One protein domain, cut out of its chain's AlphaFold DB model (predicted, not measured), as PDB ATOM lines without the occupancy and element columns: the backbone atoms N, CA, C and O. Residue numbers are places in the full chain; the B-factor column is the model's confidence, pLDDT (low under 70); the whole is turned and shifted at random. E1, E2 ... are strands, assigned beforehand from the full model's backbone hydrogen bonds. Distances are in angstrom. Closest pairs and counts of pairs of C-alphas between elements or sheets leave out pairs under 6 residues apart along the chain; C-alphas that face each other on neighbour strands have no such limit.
ATOM      1  N   CYS A 194     286.857 405.870 267.967       70.00
ATOM      2  CA  CYS A 194     286.826 407.260 267.501       70.00
ATOM      3  C   CYS A 194     287.268 407.429 266.038       70.00
ATOM      4  O   CYS A 194     287.464 408.550 265.573       70.00
ATOM      5  N   GLY A 195     287.389 406.318 265.304       64.50
ATOM      6  CA  GLY A 195     287.777 406.282 263.889       64.50
ATOM      7  C   GLY A 195     289.276 406.094 263.642       64.50
ATOM      8  O   GLY A 195     289.660 405.803 262.511       64.50
ATOM      9  N   ASP A 196     290.108 406.174 264.683       71.06
ATOM     10  CA  ASP A 196     291.547 405.938 264.597       71.06
ATOM     11  C   ASP A 196     291.907 404.468 264.876       71.06
ATOM     12  O   ASP A 196     291.079 403.634 265.266       71.06
ATOM     13  N   VAL A 197     293.181 404.133 264.649       71.19
ATOM     14  CA  VAL A 197     293.732 402.798 264.901       71.19
ATOM     15  C   VAL A 197     294.798 402.861 265.995       71.19
ATOM     16  O   VAL A 197     295.919 403.314 265.773       71.19
ATOM     17  N   LEU A 198     294.425 402.350 267.162       77.75
ATOM     18  CA  LEU A 198     295.260 402.089 268.327       77.75
ATOM     19  C   LEU A 198     296.254 400.955 268.024       77.75
ATOM     20  O   LEU A 198     295.846 399.889 267.569       77.75
ATOM     21  N   ASP A 199     297.542 401.149 268.306       83.06
ATOM     22  CA  ASP A 199     298.570 400.101 268.224       83.06
ATOM     23  C   ASP A 199     298.958 399.641 269.639       83.06
ATOM     24  O   ASP A 199     299.371 400.451 270.472       83.06
ATOM     25  N   CYS A 200     298.794 398.348 269.915       78.69
ATOM     26  CA  CYS A 200     299.079 397.716 271.203       78.69
ATOM     27  C   CYS A 200     300.395 396.923 271.213       78.69
ATOM     28  O   CYS A 200     300.647 396.152 272.139       78.69
ATOM     29  N   GLY A 201     301.256 397.129 270.214       77.31
ATOM     30  CA  GLY A 201     302.565 396.497 270.099       77.31
ATOM     31  C   GLY A 201     302.535 395.144 269.378       77.31
ATOM     32  O   GLY A 201     301.473 394.572 269.134       77.31
ATOM     33  N   PRO A 202     303.707 394.600 269.009       72.88
ATOM     34  CA  PRO A 202     303.799 393.451 268.111       72.88
ATOM     35  C   PRO A 202     303.268 392.157 268.743       72.88
ATOM     36  O   PRO A 202     303.742 391.727 269.797       72.88
ATOM     37  N   CYS A 203     302.338 391.485 268.059       73.25
ATOM     38  CA  CYS A 203     301.872 390.160 268.464       73.25
ATOM     39  C   CYS A 203     302.935 389.072 268.303       73.25
ATOM     40  O   CYS A 203     303.789 389.116 267.411       73.25
ATOM     41  N   ARG A 204     302.854 388.031 269.143       77.25
ATOM     42  CA  ARG A 204     303.671 386.828 268.957       77.25
ATOM     43  C   ARG A 204     303.228 386.092 267.696       77.25
ATOM     44  O   ARG A 204     302.034 385.887 267.460       77.25
ATOM     45  N   VAL A 205     304.210 385.633 266.918       81.44
ATOM     46  CA  VAL A 205     303.969 384.720 265.793       81.44
ATOM     47  C   VAL A 205     303.167 383.495 266.262       81.44
ATOM     48  O   VAL A 205     303.524 382.913 267.291       81.44
ATOM     49  N   PRO A 206     302.102 383.097 265.537       88.50
ATOM     50  CA  PRO A 206     301.278 381.951 265.889       88.50
ATOM     51  C   PRO A 206     302.098 380.685 266.154       88.50
ATOM     52  O   PRO A 206     302.940 380.298 265.339       88.50
ATOM     53  N   SER A 207     301.820 380.002 267.265       91.06
ATOM     54  CA  SER A 207     302.318 378.646 267.477       91.06
ATOM     55  C   SER A 207     301.470 377.677 266.650       91.06
ATOM     56  O   SER A 207     300.246 377.803 266.573       91.06
ATOM     57  N   VAL A 208     302.130 376.723 265.988       94.44
ATOM     58  CA  VAL A 208     301.476 375.757 265.099       94.44
ATOM     59  C   VAL A 208     301.886 374.347 265.502       94.44
ATOM     60  O   VAL A 208     303.041 373.952 265.349       94.44
ATOM     61  N   GLN A 209     300.928 373.573 266.007       95.38
ATOM     62  CA  GLN A 209     301.117 372.167 266.363       95.38
ATOM     63  C   GLN A 209     300.497 371.265 265.289       95.38
ATOM     64  O   GLN A 209     299.408 371.540 264.794       95.38
ATOM     65  N   ASN A 210     301.173 370.178 264.917       94.88
ATOM     66  CA  ASN A 210     300.680 369.210 263.933       94.88
ATOM     67  C   ASN A 210     300.218 367.938 264.661       94.88
ATOM     68  O   ASN A 210     301.036 367.271 265.292       94.88
ATOM     69  N   VAL A 211     298.930 367.595 264.537       94.69
ATOM     70  CA  VAL A 211     298.286 366.440 265.208       94.69
ATOM     71  C   VAL A 211     298.745 365.095 264.611       94.69
ATOM     72  O   VAL A 211     298.513 364.032 265.181       94.69
ATOM     73  N   ARG A 212     299.417 365.121 263.449       91.44
ATOM     74  CA  ARG A 212     299.919 363.957 262.689       91.44
ATOM     75  C   ARG A 212     298.835 362.947 262.296       91.44
ATOM     76  O   ARG A 212     299.123 361.775 262.065       91.44
ATOM     77  N   LEU A 213     297.599 363.424 262.170       91.94
ATOM     78  CA  LEU A 213     296.451 362.671 261.683       91.94
ATOM     79  C   LEU A 213     295.959 363.264 260.359       91.94
ATOM     80  O   LEU A 213     295.942 364.487 260.196       91.94
ATOM     81  N   SER A 214     295.527 362.390 259.445       91.94
ATOM     82  CA  SER A 214     294.788 362.787 258.247       91.94
ATOM     83  C   SER A 214     293.283 362.579 258.449       91.94
ATOM     84  O   SER A 214     292.874 361.548 258.983       91.94
ATOM     85  N   ALA A 215     292.472 363.559 258.056       94.88
ATOM     86  CA  ALA A 215     291.028 363.605 258.278       94.88
ATOM     87  C   ALA A 215     290.280 364.266 257.107       94.88
ATOM     88  O   ALA A 215     290.871 364.987 256.305       94.88
ATOM     89  N   ASN A 216     288.971 364.040 257.027       94.44
ATOM     90  CA  ASN A 216     288.103 364.541 255.956       94.44
ATOM     91  C   ASN A 216     287.342 365.817 256.361       94.44
ATOM     92  O   ASN A 216     287.035 366.653 255.512       94.44
ATOM     93  N   PHE A 217     287.015 365.961 257.648       96.00
ATOM     94  CA  PHE A 217     286.234 367.076 258.189       96.00
ATOM     95  C   PHE A 217     286.501 367.267 259.689       96.00
ATOM     96  O   PHE A 217     286.780 366.295 260.396       96.00
ATOM     97  N   LEU A 218     286.369 368.502 260.181       97.44
ATOM     98  CA  LEU A 218     286.504 368.877 261.593       97.44
ATOM     99  C   LEU A 218     285.197 369.440 262.167       97.44
ATOM    100  O   LEU A 218     284.482 370.178 261.492       97.44
ATOM    101  N   VAL A 219     284.929 369.172 263.445       97.62
ATOM    102  CA  VAL A 219     283.941 369.894 264.265       97.62
ATOM    103  C   VAL A 219     284.563 370.174 265.630       97.62
ATOM    104  O   VAL A 219     284.995 369.248 266.309       97.62
ATOM    105  N   ALA A 220     284.612 371.442 266.042       95.88
ATOM    106  CA  ALA A 220     285.072 371.824 267.375       95.88
ATOM    107  C   ALA A 220     283.904 371.867 268.371       95.88
ATOM    108  O   ALA A 220     282.858 372.452 268.087       95.88
ATOM    109  N   ASP A 221     284.114 371.298 269.554       95.44
ATOM    110  CA  ASP A 221     283.271 371.455 270.734       95.44
ATOM    111  C   ASP A 221     284.026 372.328 271.741       95.44
ATOM    112  O   ASP A 221     284.967 371.880 272.402       95.44
ATOM    113  N   ARG A 222     283.629 373.603 271.827       90.19
ATOM    114  CA  ARG A 222     284.228 374.567 272.763       90.19
ATOM    115  C   ARG A 222     283.909 374.225 274.217       90.19
ATOM    116  O   ARG A 222     284.781 374.359 275.066       90.19
ATOM    117  N   ALA A 223     282.692 373.752 274.493       90.94
ATOM    118  CA  ALA A 223     282.196 373.521 275.849       90.94
ATOM    119  C   ALA A 223     282.902 372.346 276.543       90.94
ATOM    120  O   ALA A 223     283.123 372.387 277.751       90.94
ATOM    121  N   ARG A 224     283.297 371.314 275.786       92.81
ATOM    122  CA  ARG A 224     284.144 370.209 276.281       92.81
ATOM    123  C   ARG A 224     285.634 370.378 275.969       92.81
ATOM    124  O   ARG A 224     286.418 369.510 276.338       92.81
ATOM    125  N   ASN A 225     286.005 371.454 275.275       92.69
ATOM    126  CA  ASN A 225     287.322 371.699 274.691       92.69
ATOM    127  C   ASN A 225     287.918 370.485 273.942       92.69
ATOM    128  O   ASN A 225     288.995 369.996 274.277       92.69
ATOM    129  N   VAL A 226     287.212 369.985 272.925       96.00
ATOM    130  CA  VAL A 226     287.703 368.904 272.049       96.00
ATOM    131  C   VAL A 226     287.431 369.199 270.577       96.00
ATOM    132  O   VAL A 226     286.540 369.972 270.228       96.00
ATOM    133  N   ILE A 227     288.183 368.547 269.692       98.12
ATOM    134  CA  ILE A 227     287.923 368.559 268.249       98.12
ATOM    135  C   ILE A 227     287.576 367.140 267.804       98.12
ATOM    136  O   ILE A 227     288.353 366.204 267.995       98.12
ATOM    137  N   TYR A 228     286.415 366.987 267.178       98.56
ATOM    138  CA  TYR A 228     286.025 365.773 266.477       98.56
ATOM    139  C   TYR A 228     286.541 365.830 265.039       98.56
ATOM    140  O   TYR A 228     286.337 366.831 264.350       98.56
ATOM    141  N   ALA A 229     287.177 364.758 264.567       98.12
ATOM    142  CA  ALA A 229     287.650 364.656 263.185       98.12
ATOM    143  C   ALA A 229     287.233 363.324 262.547       98.12
ATOM    144  O   ALA A 229     287.409 362.266 263.154       98.12
ATOM    145  N   SER A 230     286.676 363.370 261.335       97.75
ATOM    146  CA  SER A 230     286.266 362.185 260.570       97.75
ATOM    147  C   SER A 230     287.433 361.623 259.757       97.75
ATOM    148  O   SER A 230     288.190 362.379 259.152       97.75
ATOM    149  N   VAL A 231     287.599 360.299 259.744       96.25
ATOM    150  CA  VAL A 231     288.801 359.637 259.212       96.25
ATOM    151  C   VAL A 231     288.427 358.535 258.212       96.25
ATOM    152  O   VAL A 231     287.735 357.576 258.566       96.25
ATOM    153  N   PRO A 436     288.140 392.818 252.655       90.88
ATOM    154  CA  PRO A 436     289.099 392.888 251.547       90.88
ATOM    155  C   PRO A 436     290.042 391.663 251.506       90.88
ATOM    156  O   PRO A 436     291.240 391.792 251.257       90.88
ATOM    157  N   ALA A 437     289.509 390.466 251.765       89.69
ATOM    158  CA  ALA A 437     290.239 389.207 251.873       89.69
ATOM    159  C   ALA A 437     289.480 388.051 251.205       89.69
ATOM    160  O   ALA A 437     288.256 388.040 251.127       89.69
ATOM    161  N   SER A 438     290.236 387.042 250.773       91.62
ATOM    162  CA  SER A 438     289.722 385.747 250.325       91.62
ATOM    163  C   SER A 438     290.554 384.646 250.981       91.62
ATOM    164  O   SER A 438     291.785 384.730 251.005       91.62
ATOM    165  N   GLY A 439     289.890 383.661 251.581       93.44
ATOM    166  CA  GLY A 439     290.488 382.651 252.456       93.44
ATOM    167  C   GLY A 439     289.451 381.993 253.366       93.44
ATOM    168  O   GLY A 439     288.259 382.279 253.278       93.44
ATOM    169  N   LEU A 440     289.883 381.099 254.256       95.75
ATOM    170  CA  LEU A 440     288.979 380.471 255.220       95.75
ATOM    171  C   LEU A 440     288.586 381.479 256.305       95.75
ATOM    172  O   LEU A 440     289.416 381.842 257.137       95.75
ATOM    173  N   VAL A 441     287.322 381.905 256.284       96.44
ATOM    174  CA  VAL A 441     286.744 382.843 257.252       96.44
ATOM    175  C   VAL A 441     286.282 382.126 258.524       96.44
ATOM    176  O   VAL A 441     285.657 381.067 258.453       96.44
ATOM    177  N   VAL A 442     286.574 382.706 259.689       95.44
ATOM    178  CA  VAL A 442     286.108 382.242 261.003       95.44
ATOM    179  C   VAL A 442     285.676 383.457 261.843       95.44
ATOM    180  O   VAL A 442     286.538 384.148 262.389       95.44
ATOM    181  N   PRO A 443     284.369 383.761 261.945       93.06
ATOM    182  CA  PRO A 443     283.872 384.856 262.777       93.06
ATOM    183  C   PRO A 443     283.945 384.515 264.277       93.06
ATOM    184  O   PRO A 443     283.759 383.366 264.677       93.06
ATOM    185  N   ASP A 444     284.177 385.533 265.106       87.56
ATOM    186  CA  ASP A 444     284.135 385.488 266.576       87.56
ATOM    187  C   ASP A 444     283.462 386.773 267.096       87.56
ATOM    188  O   ASP A 444     284.034 387.573 267.841       87.56
ATOM    189  N   ARG A 445     282.224 386.996 266.631       80.38
ATOM    190  CA  ARG A 445     281.435 388.213 266.873       80.38
ATOM    191  C   ARG A 445     281.328 388.629 268.347       80.38
ATOM    192  O   ARG A 445     281.465 389.825 268.594       80.38
ATOM    193  N   PRO A 446     281.191 387.722 269.343       76.62
ATOM    194  CA  PRO A 446     281.182 388.106 270.760       76.62
ATOM    195  C   PRO A 446     282.456 388.816 271.251       76.62
ATOM    196  O   PRO A 446     282.473 389.314 272.373       76.62
ATOM    197  N   ARG A 447     283.526 388.845 270.443       76.06
ATOM    198  CA  ARG A 447     284.798 389.535 270.720       76.06
ATOM    199  C   ARG A 447     285.132 390.604 269.667       76.06
ATOM    200  O   ARG A 447     286.245 391.122 269.655       76.06
ATOM    201  N   GLY A 448     284.188 390.933 268.779       80.00
ATOM    202  CA  GLY A 448     284.360 391.941 267.730       80.00
ATOM    203  C   GLY A 448     285.377 391.560 266.650       80.00
ATOM    204  O   GLY A 448     285.948 392.443 266.010       80.00
ATOM    205  N   ARG A 449     285.653 390.264 266.431       86.38
ATOM    206  CA  ARG A 449     286.666 389.811 265.457       86.38
ATOM    207  C   ARG A 449     286.099 388.910 264.367       86.38
ATOM    208  O   ARG A 449     285.165 388.140 264.585       86.38
ATOM    209  N   THR A 450     286.740 388.963 263.203       92.69
ATOM    210  CA  THR A 450     286.610 387.958 262.144       92.69
ATOM    211  C   THR A 450     288.000 387.576 261.653       92.69
ATOM    212  O   THR A 450     288.797 388.437 261.294       92.69
ATOM    213  N   TYR A 451     288.306 386.282 261.641       94.50
ATOM    214  CA  TYR A 451     289.617 385.767 261.252       94.50
ATOM    215  C   TYR A 451     289.609 385.253 259.814       94.50
ATOM    216  O   TYR A 451     288.651 384.598 259.405       94.50
ATOM    217  N   PHE A 452     290.688 385.488 259.065       95.81
ATOM    218  CA  PHE A 452     290.903 384.893 257.742       95.81
ATOM    219  C   PHE A 452     292.229 384.134 257.697       95.81
ATOM    220  O   PHE A 452     293.295 384.715 257.881       95.81
ATOM    221  N   LEU A 453     292.171 382.837 257.386       94.94
ATOM    222  CA  LEU A 453     293.343 382.032 257.036       94.94
ATOM    223  C   LEU A 453     293.473 381.976 255.511       94.94
ATOM    224  O   LEU A 453     292.679 381.310 254.837       94.94
ATOM    225  N   ARG A 454     294.461 382.690 254.959       91.50
ATOM    226  CA  ARG A 454     294.641 382.869 253.508       91.50
ATOM    227  C   ARG A 454     296.080 382.652 253.050       91.50
ATOM    228  O   ARG A 454     297.026 382.886 253.796       91.50
ATOM    229  N   THR A 455     296.239 382.274 251.786       89.06
ATOM    230  CA  THR A 455     297.544 382.115 251.129       89.06
ATOM    231  C   THR A 455     297.723 383.223 250.081       89.06
ATOM    232  O   THR A 455     297.266 383.054 248.949       89.06
ATOM    233  N   PRO A 456     298.313 384.386 250.431       83.00
ATOM    234  CA  PRO A 456     298.724 385.407 249.461       83.00
ATOM    235  C   PRO A 456     299.672 384.877 248.374       83.00
ATOM    236  O   PRO A 456     300.224 383.782 248.468       83.00
ATOM    237  N   SER A 457     299.925 385.704 247.355       81.56
ATOM    238  CA  SER A 457     300.815 385.409 246.218       81.56
ATOM    239  C   SER A 457     302.267 385.069 246.593       81.56
ATOM    240  O   SER A 457     302.981 384.500 245.773       81.56
ATOM    241  N   SER A 458     302.699 385.359 247.824       77.44
ATOM    242  CA  SER A 458     303.977 384.907 248.391       77.44
ATOM    243  C   SER A 458     304.008 383.415 248.760       77.44
ATOM    244  O   SER A 458     305.064 382.904 249.124       77.44
ATOM    245  N   GLY A 459     302.873 382.709 248.707       80.50
ATOM    246  CA  GLY A 459     302.754 381.275 249.001       80.50
ATOM    247  C   GLY A 459     302.748 380.908 250.490       80.50
ATOM    248  O   GLY A 459     302.396 379.781 250.833       80.50
ATOM    249  N   ALA A 460     303.087 381.838 251.384       86.25
ATOM    250  CA  ALA A 460     302.992 381.639 252.828       86.25
ATOM    251  C   ALA A 460     301.533 381.727 253.304       86.25
ATOM    252  O   ALA A 460     300.780 382.590 252.855       86.25
ATOM    253  N   LEU A 461     301.135 380.863 254.242       92.19
ATOM    254  CA  LEU A 461     299.856 380.986 254.943       92.19
ATOM    255  C   LEU A 461     299.936 382.122 255.972       92.19
ATOM    256  O   LEU A 461     300.873 382.162 256.770       92.19
ATOM    257  N   VAL A 462     298.940 383.006 255.988       92.50
ATOM    258  CA  VAL A 462     298.791 384.057 257.007       92.50
ATOM    259  C   VAL A 462     297.431 383.969 257.693       92.50
ATOM    260  O   VAL A 462     296.447 383.519 257.098       92.50
ATOM    261  N   LEU A 463     297.411 384.392 258.954       93.50
ATOM    262  CA  LEU A 463     296.233 384.627 259.772       93.50
ATOM    263  C   LEU A 463     296.031 386.137 259.869       93.50
ATOM    264  O   LEU A 463     296.825 386.815 260.518       93.50
ATOM    265  N   ASP A 464     294.965 386.639 259.261       92.19
ATOM    266  CA  ASP A 464     294.495 388.004 259.482       92.19
ATOM    267  C   ASP A 464     293.462 388.030 260.609       92.19
ATOM    268  O   ASP A 464     292.579 387.167 260.672       92.19
ATOM    269  N   ALA A 465     293.522 389.072 261.432       90.44
ATOM    270  CA  ALA A 465     292.428 389.513 262.279       90.44
ATOM    271  C   ALA A 465     291.791 390.767 261.662       90.44
ATOM    272  O   ALA A 465     292.464 391.771 261.434       90.44
ATOM    273  N   TYR A 466     290.486 390.714 261.414       88.75
ATOM    274  CA  TYR A 466     289.670 391.855 261.012       88.75
ATOM    275  C   TYR A 466     288.790 392.316 262.168       88.75
ATOM    276  O   TYR A 466     288.352 391.507 262.996       88.75
ATOM    277  N   ASP A 467     288.488 393.611 262.184       84.12
ATOM    278  CA  ASP A 467     287.374 394.122 262.968       84.12
ATOM    279  C   ASP A 467     286.055 393.621 262.371       84.12
ATOM    280  O   ASP A 467     285.884 393.597 261.148       84.12
ATOM    281  N   HIS A 468     285.147 393.165 263.229       83.62
ATOM    282  CA  HIS A 468     283.940 392.481 262.790       83.62
ATOM    283  C   HIS A 468     282.978 393.404 262.043       83.62
ATOM    284  O   HIS A 468     282.552 393.051 260.943       83.62
ATOM    285  N   ASP A 469     282.671 394.567 262.623       79.75
ATOM    286  CA  ASP A 469     281.599 395.451 262.165       79.75
ATOM    287  C   ASP A 469     282.096 396.498 261.148       79.75
ATOM    288  O   ASP A 469     281.329 396.934 260.290       79.75
ATOM    289  N   MET A 470     283.385 396.868 261.186       77.25
ATOM    290  CA  MET A 470     283.980 397.838 260.245       77.25
ATOM    291  C   MET A 470     284.701 397.218 259.039       77.25
ATOM    292  O   MET A 470     285.090 397.946 258.128       77.25
ATOM    293  N   PHE A 471     284.911 395.897 259.006       84.12
ATOM    294  CA  PHE A 471     285.624 395.185 257.924       84.12
ATOM    295  C   PHE A 471     287.097 395.605 257.707       84.12
ATOM    296  O   PHE A 471     287.725 395.209 256.721       84.12
ATOM    297  N   VAL A 472     287.674 396.368 258.641       81.19
ATOM    298  CA  VAL A 472     289.059 396.867 258.602       81.19
ATOM    299  C   VAL A 472     290.038 395.774 259.033       81.19
ATOM    300  O   VAL A 472     289.802 395.079 260.023       81.19
ATOM    301  N   LEU A 473     291.151 395.623 258.302       84.12
ATOM    302  CA  LEU A 473     292.260 394.758 258.721       84.12
ATOM    303  C   LEU A 473     292.912 395.364 259.963       84.12
ATOM    304  O   LEU A 473     293.434 396.478 259.908       84.12
ATOM    305  N   LEU A 474     292.902 394.611 261.055       81.56
ATOM    306  CA  LEU A 474     293.530 395.004 262.303       81.56
ATOM    307  C   LEU A 474     294.997 394.576 262.316       81.56
ATOM    308  O   LEU A 474     295.883 395.425 262.353       81.56
ATOM    309  N   ASP A 475     295.270 393.279 262.195       84.62
ATOM    310  CA  ASP A 475     296.641 392.757 262.189       84.62
ATOM    311  C   ASP A 475     296.746 391.449 261.381       84.62
ATOM    312  O   ASP A 475     295.734 390.822 261.058       84.62
ATOM    313  N   SER A 476     297.963 391.043 261.016       87.69
ATOM    314  CA  SER A 476     298.243 389.875 260.175       87.69
ATOM    315  C   SER A 476     299.554 389.197 260.572       87.69
ATOM    316  O   SER A 476     300.608 389.833 260.593       87.69
ATOM    317  N   ALA A 477     299.518 387.887 260.832       88.81
ATOM    318  CA  ALA A 477     300.697 387.116 261.230       88.81
ATOM    319  C   ALA A 477     300.908 385.841 260.385       88.81
ATOM    320  O   ALA A 477     299.943 385.162 260.020       88.81
ATOM    321  N   PRO A 478     302.166 385.457 260.084       91.12
ATOM    322  CA  PRO A 478     302.465 384.251 259.315       91.12
ATOM    323  C   PRO A 478     302.237 382.973 260.136       91.12
ATOM    324  O   PRO A 478     302.739 382.829 261.249       91.12
ATOM    325  N   VAL A 479     301.532 382.002 259.554       92.25
ATOM    326  CA  VAL A 479     301.222 380.700 260.174       92.25
ATOM    327  C   VAL A 479     302.307 379.685 259.799       92.25
ATOM    328  O   VAL A 479     302.104 378.735 259.037       92.25
ATOM    329  N   SER A 480     303.511 379.932 260.309       90.06
ATOM    330  CA  SER A 480     304.705 379.131 260.030       90.06
ATOM    331  C   SER A 480     304.573 377.698 260.560       90.06
ATOM    332  O   SER A 480     304.371 377.486 261.750       90.06
ATOM    333  N   GLY A 481     304.739 376.703 259.683       87.50
ATOM    334  CA  GLY A 481     304.712 375.273 260.035       87.50
ATOM    335  C   GLY A 481     303.462 374.513 259.577       87.50
ATOM    336  O   GLY A 481     303.483 373.280 259.549       87.50
ATOM    337  N   ALA A 482     302.409 375.215 259.149       90.56
ATOM    338  CA  ALA A 482     301.316 374.616 258.383       90.56
ATOM    339  C   ALA A 482     301.742 374.389 256.919       90.56
ATOM    340  O   ALA A 482     302.496 375.184 256.357       90.56
ATOM    341  N   ALA A 483     301.264 373.311 256.291       87.38
ATOM    342  CA  ALA A 483     301.568 372.979 254.897       87.38
ATOM    343  C   ALA A 483     300.355 372.358 254.188       87.38
ATOM    344  O   ALA A 483     299.503 371.747 254.831       87.38
ATOM    345  N   GLY A 484     300.297 372.483 252.859       87.44
ATOM    346  CA  GLY A 484     299.136 372.092 252.047       87.44
ATOM    347  C   GLY A 484     298.098 373.212 251.905       87.44
ATOM    348  O   GLY A 484     298.221 374.275 252.508       87.44
ATOM    349  N   THR A 485     297.073 372.974 251.090       88.00
ATOM    350  CA  THR A 485     296.025 373.960 250.785       88.00
ATOM    351  C   THR A 485     295.002 374.016 251.923       88.00
ATOM    352  O   THR A 485     294.421 372.976 252.229       88.00
ATOM    353  N   PRO A 486     294.719 375.178 252.539       90.56
ATOM    354  CA  PRO A 486     293.648 375.311 253.528       90.56
ATOM    355  C   PRO A 486     292.288 374.859 252.973       90.56
ATOM    356  O   PRO A 486     291.835 375.380 251.955       90.56
ATOM    357  N   VAL A 487     291.616 373.915 253.646       90.75
ATOM    358  CA  VAL A 487     290.266 373.456 253.256       90.75
ATOM    359  C   VAL A 487     289.187 373.734 254.302       90.75
ATOM    360  O   VAL A 487     288.050 374.005 253.913       90.75
ATOM    361  N   GLN A 488     289.494 373.691 255.601       94.06
ATOM    362  CA  GLN A 488     288.536 373.999 256.673       94.06
ATOM    363  C   GLN A 488     289.252 374.596 257.889       94.06
ATOM    364  O   GLN A 488     290.337 374.145 258.238       94.06
ATOM    365  N   ALA A 489     288.634 375.577 258.548       95.50
ATOM    366  CA  ALA A 489     289.094 376.136 259.814       95.50
ATOM    367  C   ALA A 489     287.929 376.175 260.818       95.50
ATOM    368  O   ALA A 489     286.803 376.487 260.431       95.50
ATOM    369  N   VAL A 490     288.180 375.841 262.088       94.69
ATOM    370  CA  VAL A 490     287.184 375.895 263.179       94.69
ATOM    371  C   VAL A 490     287.814 376.437 264.470       94.69
ATOM    372  O   VAL A 490     288.948 376.087 264.794       94.69
ATOM    373  N   ARG A 491     287.100 377.290 265.221       92.50
ATOM    374  CA  ARG A 491     287.612 377.902 266.466       92.50
ATOM    375  C   ARG A 491     287.417 376.964 267.666       92.50
ATOM    376  O   ARG A 491     286.282 376.647 268.019       92.50
ATOM    377  N   TYR A 492     288.500 376.586 268.344       91.81
ATOM    378  CA  TYR A 492     288.505 375.768 269.570       91.81
ATOM    379  C   TYR A 492     288.920 376.593 270.811       91.81
ATOM    380  O   TYR A 492     289.299 377.765 270.680       91.81
ATOM    381  N   ALA A 493     288.758 376.040 272.017       84.56
ATOM    382  CA  ALA A 493     288.970 376.746 273.285       84.56
ATOM    383  C   ALA A 493     290.403 376.542 273.851       84.56
ATOM    384  O   ALA A 493     291.086 375.587 273.494       84.56
ATOM    385  N   PRO A 494     290.925 377.439 274.705       72.69
ATOM    386  CA  PRO A 494     290.362 378.729 275.095       72.69
ATOM    387  C   PRO A 494     290.545 379.828 274.031       72.69
ATOM    388  O   PRO A 494     290.058 380.926 274.233       72.69
ATOM    389  N   GLY A 495     291.225 379.586 272.907       77.44
ATOM    390  CA  GLY A 495     291.514 380.648 271.930       77.44
ATOM    391  C   GLY A 495     292.412 380.191 270.786       77.44
ATOM    392  O   GLY A 495     293.537 380.658 270.655       77.44
ATOM    393  N   GLY A 496     291.950 379.237 269.976       90.94
ATOM    394  CA  GLY A 496     292.737 378.734 268.849       90.94
ATOM    395  C   GLY A 496     291.907 378.387 267.617       90.94
ATOM    396  O   GLY A 496     290.681 378.282 267.679       90.94
ATOM    397  N   LEU A 497     292.590 378.200 266.487       95.38
ATOM    398  CA  LEU A 497     292.010 377.781 265.208       95.38
ATOM    399  C   LEU A 497     292.570 376.415 264.806       95.38
ATOM    400  O   LEU A 497     293.780 376.247 264.659       95.38
ATOM    401  N   ALA A 498     291.698 375.424 264.630       96.75
ATOM    402  CA  ALA A 498     292.066 374.127 264.081       96.75
ATOM    403  C   ALA A 498     291.878 374.171 262.567       96.75
ATOM    404  O   ALA A 498     290.768 374.387 262.078       96.75
ATOM    405  N   LEU A 499     292.978 373.990 261.847       96.25
ATOM    406  CA  LEU A 499     293.080 374.070 260.401       96.25
ATOM    407  C   LEU A 499     293.248 372.665 259.817       96.25
ATOM    408  O   LEU A 499     294.174 371.941 260.174       96.25
ATOM    409  N   LEU A 500     292.387 372.313 258.868       95.06
ATOM    410  CA  LEU A 500     292.546 371.166 257.984       95.06
ATOM    411  C   LEU A 500     293.122 371.650 256.645       95.06
ATOM    412  O   LEU A 500     292.552 372.557 256.027       95.06
ATOM    413  N   THR A 501     294.212 371.038 256.176       92.38
ATOM    414  CA  THR A 501     294.814 371.317 254.858       92.38
ATOM    415  C   THR A 501     294.866 370.070 253.975       92.38
ATOM    416  O   THR A 501     295.145 368.987 254.474       92.38
ATOM    417  N   SER A 502     294.648 370.179 252.660       88.19
ATOM    418  CA  SER A 502     294.827 369.056 251.724       88.19
ATOM    419  C   SER A 502     296.204 369.062 251.050       88.19
ATOM    420  O   SER A 502     296.802 370.113 250.800       88.19
ATOM    421  N   SER A 503     296.709 367.874 250.711       74.69
ATOM    422  CA  SER A 503     297.907 367.685 249.886       74.69
ATOM    423  C   SER A 503     297.513 367.337 248.445       74.69
ATOM    424  O   SER A 503     297.240 366.190 248.094       74.69
ATOM    425  N   GLY A 504     297.468 368.355 247.581       63.50
ATOM    426  CA  GLY A 504     297.063 368.192 246.183       63.50
ATOM    427  C   GLY A 504     295.589 367.792 246.048       63.50
ATOM    428  O   GLY A 504     294.717 368.409 246.658       63.50
ATOM    429  N   SER A 505     295.312 366.767 245.238       49.19
ATOM    430  CA  SER A 505     293.962 366.250 244.961       49.19
ATOM    431  C   SER A 505     293.462 365.191 245.957       49.19
ATOM    432  O   SER A 505     292.395 364.615 245.739       49.19
ATOM    433  N   ALA A 506     294.210 364.907 247.030       47.81
ATOM    434  CA  ALA A 506     293.801 363.939 248.044       47.81
ATOM    435  C   ALA A 506     292.522 364.387 248.780       47.81
ATOM    436  O   ALA A 506     292.368 365.553 249.140       47.81
ATOM    437  N   SER A 507     291.618 363.437 249.037       54.59
ATOM    438  CA  SER A 507     290.381 363.656 249.800       54.59
ATOM    439  C   SER A 507     290.596 363.798 251.310       54.59
ATOM    440  O   SER A 507     289.673 364.204 252.012       54.59
ATOM    441  N   THR A 508     291.795 363.472 251.800       68.00
ATOM    442  CA  THR A 508     292.176 363.482 253.216       68.00
ATOM    443  C   THR A 508     293.195 364.600 253.469       68.00
ATOM    444  O   THR A 508     294.084 364.841 252.651       68.00
ATOM    445  N   GLY A 509     293.078 365.300 254.598       84.06
ATOM    446  CA  GLY A 509     293.891 366.473 254.926       84.06
ATOM    447  C   GLY A 509     294.564 366.410 256.296       84.06
ATOM    448  O   GLY A 509     294.094 365.705 257.181       84.06
ATOM    449  N   THR A 510     295.675 367.121 256.480       92.62
ATOM    450  CA  THR A 510     296.435 367.175 257.742       92.62
ATOM    451  C   THR A 510     295.813 368.182 258.705       92.62
ATOM    452  O   THR A 510     295.435 369.280 258.292       92.62
ATOM    453  N   ILE A 511     295.733 367.828 259.991       95.56
ATOM    454  CA  ILE A 511     295.222 368.713 261.047       95.56
ATOM    455  C   ILE A 511     296.371 369.477 261.720       95.56
ATOM    456  O   ILE A 511     297.292 368.879 262.288       95.56
ATOM    457  N   TYR A 512     296.253 370.802 261.721       96.38
ATOM    458  CA  TYR A 512     297.104 371.738 262.446       96.38
ATOM    459  C   TYR A 512     296.290 372.504 263.490       96.38
ATOM    460  O   TYR A 512     295.142 372.868 263.250       96.38
ATOM    461  N   LEU A 513     296.893 372.782 264.641       96.56
ATOM    462  CA  LEU A 513     296.318 373.596 265.705       96.56
ATOM    463  C   LEU A 513     297.122 374.885 265.818       96.56
ATOM    464  O   LEU A 513     298.331 374.840 266.030       96.56
ATOM    465  N   ILE A 514     296.442 376.017 265.655       95.00
ATOM    466  CA  ILE A 514     297.034 377.352 265.655       95.00
ATOM    467  C   ILE A 514     296.605 378.059 266.941       95.00
ATOM    468  O   ILE A 514     295.404 378.188 267.190       95.00
ATOM    469  N   GLN A 515     297.565 378.521 267.739       91.25
ATOM    470  CA  GLN A 515     297.333 379.441 268.858       91.25
ATOM    471  C   GLN A 515     298.085 380.742 268.572       91.25
ATOM    472  O   GLN A 515     299.212 380.718 268.084       91.25
ATOM    473  N   SER A 516     297.471 381.886 268.847       86.81
ATOM    474  CA  SER A 516     298.084 383.201 268.649       86.81
ATOM    475  C   SER A 516     297.374 384.207 269.532       86.81
ATOM    476  O   SER A 516     296.160 384.114 269.689       86.81
ATOM    477  N   ASP A 517     298.110 385.194 270.029       79.94
ATOM    478  CA  ASP A 517     297.568 386.301 270.820       79.94
ATOM    479  C   ASP A 517     296.520 387.127 270.028       79.94
ATOM    480  O   ASP A 517     295.644 387.752 270.618       79.94
ATOM    481  N   LEU A 518     296.540 387.048 268.685       79.44
ATOM    482  CA  LEU A 518     295.498 387.578 267.789       79.44
ATOM    483  C   LEU A 518     294.133 386.890 267.961       79.44
ATOM    484  O   LEU A 518     293.082 387.500 267.736       79.44
ATOM    485  N   ILE A 519     294.132 385.600 268.311       81.69
ATOM    486  CA  ILE A 519     292.922 384.801 268.502       81.69
ATOM    487  C   ILE A 519     292.466 385.022 269.942       81.69
ATOM    488  O   ILE A 519     292.870 384.302 270.852       81.69
ATOM    489  N   THR A 520     291.629 386.041 270.132       68.94
ATOM    490  CA  THR A 520     291.150 386.473 271.451       68.94
ATOM    491  C   THR A 520     290.657 385.285 272.288       68.94
ATOM    492  O   THR A 520     289.907 384.429 271.799       68.94
ATOM    493  N   SER A 521     291.128 385.192 273.534       66.94
ATOM    494  CA  SER A 521     290.778 384.091 274.437       66.94
ATOM    495  C   SER A 521     289.333 384.195 274.939       66.94
ATOM    496  O   SER A 521     288.704 385.248 274.819       66.94
ATOM    497  N   GLU A 522     288.797 383.088 275.466       56.31
ATOM    498  CA  GLU A 522     287.421 383.003 275.982       56.31
ATOM    499  C   GLU A 522     287.092 384.091 277.018       56.31
ATOM    500  O   GLU A 522     287.851 384.252 277.998       56.31
TER     501      GLU A 522
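This is residues 194 to 231 and 436 to 522 of the 522 residues of an uncharacterized protein of Myxococcaceae bacterium (UniProt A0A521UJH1). Three sheets follow one another in a stack that is only partly face to face: the strongly twisted sheet E2, E11, E10, E9 lies between the small hairpin E3 and E4, which packs on it chiefly at E9, and the strongly twisted sheet E5, E6, E7, E8, which meets it only in part, where E5 and E6 come near its edge strand E9. The strands of the two larger sheets cross at 43 degrees, while E3 and E4 run nearly along the middle sheet, at 12 degrees; the short strand E1 lies far out at one end of the longest axis. The printed part has 125 residues, with strands E1 to E11 following in that order along the chain and no named helix, an all strand class. The three sheets are antiparallel, and the whole is compact, with a radius of gyration of the C-alphas of 14.5 A and spans of 48 by 37 by 23 A.

E2, residues 207 to 215, is 20.9 A long, begins at C-alpha 207 (302.318, 378.646, 267.477) and bends by 71 degrees at residue 212. E11, residues 509 to 515, is 19.3 A long and ends at C-alpha 515 (297.333, 379.441, 268.858). E10 holds residues 496 to 502, 19.8 A. E9, residues 485 to 492, 20.3 A, bends by 54 degrees at residue 488. E5 holds residues 440 to 444, E6 449 to 454, E7 462 to 467 and E8 473 to 478. E3 holds residues 217 to 221 and E4 226 to 231. E1, residues 197 to 199, begins at C-alpha 197 (293.732, 402.798, 264.901).

The strongly twisted sheet E2, E11, E10, E9 has E2 and E9 as edge strands; N 209 and O 513 are 2.9 A apart, N 499 and O 512 2.8 A, and N 490 and O 498 3.0 A, each within hydrogen-bond range. E9, E10 and E11 form a meander, each strand the antiparallel neighbour of the one before, as do E5, E6, E7 and E8. In that second, strongly twisted sheet N 442 and O 451 are 2.8 A apart, N 452 and O 464 3.0 A, and N 463 and O 477 2.9 A. These two sheets are face to face, 9.6 A centre to centre where they face each other; the closest C-alphas of E5 and E9 are those of Leu 440 and Ala 489, 6.3 A. The hairpin E3 and E4, with N 219 and O 228 2.9 A apart, is face to face with the first sheet, at 8.8 A; the closest C-alphas of E3 and E9 are those of Ala 220 and Tyr 492, 5.7 A. E1 pairs with no named strand and is only just apart from E8, at 8.2 A.

The C-alphas of Cys 194 and Val 231, the two farthest apart, are 48.4 A from each other. Residues 232 to 435 are not printed, and C-alphas 231 and 436 are 34.1 A apart across the cut. Of the links that are printed whole, none is long. Mean pLDDT of the printed part is 86.4; residues 195, 504 to 508 and 520 to 522 are under 70.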